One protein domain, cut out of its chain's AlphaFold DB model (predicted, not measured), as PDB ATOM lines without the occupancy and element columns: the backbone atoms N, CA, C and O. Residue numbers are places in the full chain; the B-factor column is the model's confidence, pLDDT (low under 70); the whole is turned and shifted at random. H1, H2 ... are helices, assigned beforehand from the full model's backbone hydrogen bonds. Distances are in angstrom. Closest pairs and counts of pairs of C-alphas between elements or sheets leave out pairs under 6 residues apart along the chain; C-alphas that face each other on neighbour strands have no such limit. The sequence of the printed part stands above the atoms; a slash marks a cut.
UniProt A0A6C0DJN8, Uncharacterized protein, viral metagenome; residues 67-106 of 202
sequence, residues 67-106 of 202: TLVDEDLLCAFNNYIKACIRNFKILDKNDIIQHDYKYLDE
ATOM      1  N   THR A  67     182.294 180.344 141.446       51.75
ATOM      2  CA  THR A  67     182.258 181.775 141.254       51.75
ATOM      3  C   THR A  67     181.214 182.512 142.104       51.75
ATOM      4  O   THR A  67     181.326 183.726 142.214       51.75
ATOM      5  N   LEU A  68     180.184 181.856 142.669       55.41
ATOM      6  CA  LEU A  68     179.076 182.571 143.345       55.41
ATOM      7  C   LEU A  68     179.031 182.434 144.871       55.41
ATOM      8  O   LEU A  68     178.398 183.265 145.524       55.41
ATOM      9  N   VAL A  69     179.663 181.411 145.446       63.91
ATOM     10  CA  VAL A  69     179.642 181.173 146.894       63.91
ATOM     11  C   VAL A  69     181.067 181.133 147.407       63.91
ATOM     12  O   VAL A  69     181.851 180.285 146.998       63.91
ATOM     13  N   ASP A  70     181.368 182.065 148.303       78.19
ATOM     14  CA  ASP A  70     182.663 182.180 148.960       78.19
ATOM     15  C   ASP A  70     183.013 180.883 149.714       78.19
ATOM     16  O   ASP A  70     182.158 180.305 150.396       78.19
ATOM     17  N   GLU A  71     184.260 180.424 149.602       80.25
ATOM     18  CA  GLU A  71     184.733 179.187 150.244       80.25
ATOM     19  C   GLU A  71     184.576 179.272 151.772       80.25
ATOM     20  O   GLU A  71     184.136 178.321 152.433       80.25
ATOM     21  N   ASP A  72     184.800 180.467 152.317       80.25
ATOM     22  CA  ASP A  72     184.591 180.788 153.726       80.25
ATOM     23  C   ASP A  72     183.136 180.574 154.162       80.25
ATOM     24  O   ASP A  72     182.870 180.072 155.262       80.25
ATOM     25  N   LEU A  73     182.168 180.893 153.293       85.00
ATOM     26  CA  LEU A  73     180.749 180.702 153.589       85.00
ATOM     27  C   LEU A  73     180.394 179.215 153.661       85.00
ATOM     28  O   LEU A  73     179.640 178.804 154.550       85.00
ATOM     29  N   LEU A  74     180.956 178.400 152.764       85.44
ATOM     30  CA  LEU A  74     180.761 176.951 152.770       85.44
ATOM     31  C   LEU A  74     181.370 176.318 154.029       85.44
ATOM     32  O   LEU A  74     180.732 175.491 154.686       85.44
ATOM     33  N   CYS A  75     182.575 176.742 154.414       85.56
ATOM     34  CA  CYS A  75     183.226 176.298 155.643       85.56
ATOM     35  C   CYS A  75     182.395 176.664 156.887       85.56
ATOM     36  O   CYS A  75     182.113 175.808 157.736       85.56
ATOM     37  N   ALA A  76     181.920 177.912 156.968       87.31
ATOM     38  CA  ALA A  76     181.054 178.375 158.048       87.31
ATOM     39  C   ALA A  76     179.737 177.583 158.113       87.31
ATOM     40  O   ALA A  76     179.297 177.199 159.202       87.31
ATOM     41  N   PHE A  77     179.135 177.280 156.960       89.62
ATOM     42  CA  PHE A  77     177.924 176.469 156.871       89.62
ATOM     43  C   PHE A  77     178.155 175.036 157.366       89.62
ATOM     44  O   PHE A  77     177.414 174.551 158.220       89.62
ATOM     45  N   ASN A  78     179.225 174.378 156.920       87.19
ATOM     46  CA  ASN A  78     179.571 173.031 157.375       87.19
ATOM     47  C   ASN A  78     179.835 172.984 158.886       87.19
ATOM     48  O   ASN A  78     179.400 172.055 159.569       87.19
ATOM     49  N   ASN A  79     180.494 174.002 159.439       91.56
ATOM     50  CA  ASN A  79     180.701 174.118 160.881       91.56
ATOM     51  C   ASN A  79     179.388 174.332 161.644       91.56
ATOM     52  O   ASN A  79     179.185 173.715 162.695       91.56
ATOM     53  N   TYR A  80     178.475 175.139 161.100       92.31
ATOM     54  CA  TYR A  80     177.131 175.307 161.645       92.31
ATOM     55  C   TYR A  80     176.357 173.980 161.660       92.31
ATOM     56  O   TYR A  80     175.852 173.587 162.711       92.31
ATOM     57  N   ILE A  81     176.339 173.235 160.549       90.62
ATOM     58  CA  ILE A  81     175.668 171.929 160.465       90.62
ATOM     59  C   ILE A  81     176.278 170.924 161.447       90.62
ATOM     60  O   ILE A  81     175.542 170.283 162.200       90.62
ATOM     61  N   LYS A  82     177.612 170.841 161.535       91.81
ATOM     62  CA  LYS A  82     178.303 170.016 162.542       91.81
ATOM     63  C   LYS A  82     177.877 170.385 163.964       91.81
ATOM     64  O   LYS A  82     177.686 169.499 164.797       91.81
ATOM     65  N   ALA A  83     177.727 171.678 164.257       92.56
ATOM     66  CA  ALA A  83     177.281 172.143 165.564       92.56
ATOM     67  C   ALA A  83     175.818 171.787 165.853       92.56
ATOM     68  O   ALA A  83     175.523 171.326 166.957       92.56
ATOM     69  N   CYS A  84     174.927 171.927 164.870       91.38
ATOM     70  CA  CYS A  84     173.534 171.500 164.980       91.38
ATOM     71  C   CYS A  84     173.425 169.995 165.243       91.38
ATOM     72  O   CYS A  84     172.794 169.600 166.217       91.38
ATOM     73  N   ILE A  85     174.104 169.162 164.444       90.44
ATOM     74  CA  ILE A  85     174.105 167.701 164.612       90.44
ATOM     75  C   ILE A  85     174.618 167.315 166.000       90.44
ATOM     76  O   ILE A  85     174.026 166.472 166.667       90.44
ATOM     77  N   ARG A  86     175.705 167.941 166.466       92.81
ATOM     78  CA  ARG A  86     176.244 167.685 167.807       92.81
ATOM     79  C   ARG A  86     175.230 168.019 168.898       92.81
ATOM     80  O   ARG A  86     175.078 167.234 169.825       92.81
ATOM     81  N   ASN A  87     174.555 169.161 168.783       93.75
ATOM     82  CA  ASN A  87     173.530 169.571 169.735       93.75
ATOM     83  C   ASN A  87     172.374 168.558 169.763       93.75
ATOM     84  O   ASN A  87     172.045 168.049 170.829       93.75
ATOM     85  N   PHE A  88     171.846 168.165 168.599       89.81
ATOM     86  CA  PHE A  88     170.786 167.154 168.520       89.81
ATOM     87  C   PHE A  88     171.211 165.814 169.126       89.81
ATOM     88  O   PHE A  88     170.495 165.283 169.964       89.81
ATOM     89  N   LYS A  89     172.429 165.332 168.840       89.62
ATOM     90  CA  LYS A  89     172.964 164.111 169.469       89.62
ATOM     91  C   LYS A  89     173.029 164.204 170.995       89.62
ATOM     92  O   LYS A  89     172.828 163.197 171.661       89.62
ATOM     93  N   ILE A  90     173.354 165.370 171.554       89.88
ATOM     94  CA  ILE A  90     173.387 165.568 173.010       89.88
ATOM     95  C   ILE A  90     171.968 165.540 173.578       89.88
ATOM     96  O   ILE A  90     171.728 164.832 174.550       89.88
ATOM     97  N   LEU A  91     171.035 166.271 172.964       89.25
ATOM     98  CA  LEU A  91     169.635 166.289 173.391       89.25
ATOM     99  C   LEU A  91     169.018 164.890 173.335       89.25
ATOM    100  O   LEU A  91     168.424 164.447 174.307       89.25
ATOM    101  N   ASP A  92     169.223 164.161 172.240       88.44
ATOM    102  CA  ASP A  92     168.672 162.817 172.077       88.44
ATOM    103  C   ASP A  92     169.283 161.820 173.064       88.44
ATOM    104  O   ASP A  92     168.549 161.041 173.665       88.44
ATOM    105  N   LYS A  93     170.599 161.881 173.319       88.44
ATOM    106  CA  LYS A  93     171.229 161.073 174.379       88.44
ATOM    107  C   LYS A  93     170.647 161.388 175.751       88.44
ATOM    108  O   LYS A  93     170.348 160.464 176.498       88.44
ATOM    109  N   ASN A  94     170.511 162.669 176.083       88.56
ATOM    110  CA  ASN A  94     169.981 163.091 177.374       88.56
ATOM    111  C   ASN A  94     168.544 162.610 177.558       88.56
ATOM    112  O   ASN A  94     168.230 162.071 178.612       88.56
ATOM    113  N   ASP A  95     167.707 162.738 176.533       86.25
ATOM    114  CA  ASP A  95     166.312 162.310 176.594       86.25
ATOM    115  C   ASP A  95     166.192 160.785 176.729       86.25
ATOM    116  O   ASP A  95     165.370 160.307 177.507       86.25
ATOM    117  N   ILE A  96     167.039 160.012 176.037       86.62
ATOM    118  CA  ILE A  96     167.097 158.547 176.189       86.62
ATOM    119  C   ILE A  96     167.506 158.168 177.614       86.62
ATOM    120  O   ILE A  96     166.880 157.302 178.220       86.62
ATOM    121  N   ILE A  97     168.529 158.827 178.159       87.06
ATOM    122  CA  ILE A  97     168.997 158.581 179.526       87.06
ATOM    123  C   ILE A  97     167.899 158.940 180.533       87.06
ATOM    124  O   ILE A  97     167.627 158.168 181.441       87.06
ATOM    125  N   GLN A  98     167.242 160.090 180.371       85.94
ATOM    126  CA  GLN A  98     166.167 160.531 181.265       85.94
ATOM    127  C   GLN A  98     164.946 159.613 181.207       85.94
ATOM    128  O   GLN A  98     164.317 159.376 182.235       85.94
ATOM    129  N   HIS A  99     164.627 159.066 180.034       85.88
ATOM    130  CA  HIS A  99     163.527 158.119 179.883       85.88
ATOM    131  C   HIS A  99     163.694 156.880 180.780       85.88
ATOM    132  O   HIS A  99     162.707 156.389 181.322       85.88
ATOM    133  N   ASP A 100     164.923 156.400 180.989       82.25
ATOM    134  CA  ASP A 100     165.187 155.233 181.842       82.25
ATOM    135  C   ASP A 100     164.831 155.473 183.314       82.25
ATOM    136  O   ASP A 100     164.431 154.549 184.020       82.25
ATOM    137  N   TYR A 101     164.951 156.717 183.774       83.44
ATOM    138  CA  TYR A 101     164.689 157.098 185.161       83.44
ATOM    139  C   TYR A 101     163.239 157.510 185.411       83.44
ATOM    140  O   TYR A 101     162.890 157.838 186.542       83.44
ATOM    141  N   LYS A 102     162.375 157.468 184.392       82.81
ATOM    142  CA  LYS A 102     160.978 157.901 184.505       82.81
ATOM    143  C   LYS A 102     160.201 157.152 185.597       82.81
ATOM    144  O   LYS A 102     159.352 157.747 186.250       82.81
ATOM    145  N   TYR A 103     160.526 155.882 185.831       76.94
ATOM    146  CA  TYR A 103     159.880 155.059 186.858       76.94
ATOM    147  C   TYR A 103     160.267 155.456 188.295       76.94
ATOM    148  O   TYR A 103     159.475 155.256 189.209       76.94
ATOM    149  N   LEU A 104     161.430 156.089 188.508       73.00
ATOM    150  CA  LEU A 104     161.825 156.567 189.844       73.00
ATOM    151  C   LEU A 104     160.929 157.714 190.340       73.00
ATOM    152  O   LEU A 104     160.685 157.836 191.540       73.00
ATOM    153  N   ASP A 105     160.411 158.537 189.424       64.44
ATOM    154  CA  ASP A 105     159.478 159.622 189.757       64.44
ATOM    155  C   ASP A 105     158.083 159.098 190.143       64.44
ATOM    156  O   ASP A 105     157.345 159.773 190.867       64.44
ATOM    157  N   GLU A 106     157.693 157.918 189.655       61.94
ATOM    158  CA  GLU A 106     156.408 157.289 189.981       61.94
ATOM    159  C   GLU A 106     156.439 156.699 191.400       61.94
ATOM    160  O   GLU A 106     155.524 156.960 192.185       61.94
TER     161      GLU A 106
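AT A GLANCE: This is residues 67 to 106 of the 202 residues of an uncharacterized protein of viral metagenome (UniProt A0A6C0DJN8). One long helix, H1, makes a thin rod, with a loose lead of residues 67 to 70 before it and a short helix, H2, at its far end. The helix is not folded back on, and residues 67 to 106 stand free. The printed part has 40 residues with two named helices, H1 then H2, and no named strand; the class is all helix. It is extended, with a radius of gyration of the C-alphas of 17.7 A, and spans 60 by 10 by 8 A.

HOW THE PARTS SIT: H1, residues 71 to 100, and H2, residues 102 to 106, meet only through their link, which is tight, with 1 residue, Tyr 101. In H1, 25 of 26 O i to N i+4 pairs are within hydrogen-bond range; in H2, 0 of 1, beside 2 of 2 O i to N i+3 pairs.

IN THESE COORDINATES: H1 begins with C-alpha 71 at (184.733, 179.187, 150.244) and runs 44.2 A to C-alpha 100 at (165.187, 155.233, 181.842). H2 measures 7.2 A and ends with C-alpha 106 at (156.408, 157.289, 189.981).

THE WHOLE: The two C-alphas farthest apart, those of Thr 67 and Glu 106, are 60.3 A apart. The printed part has no cut. Its mean pLDDT is 83.4, with residues 67 to 69 and 105 to 106 under 70.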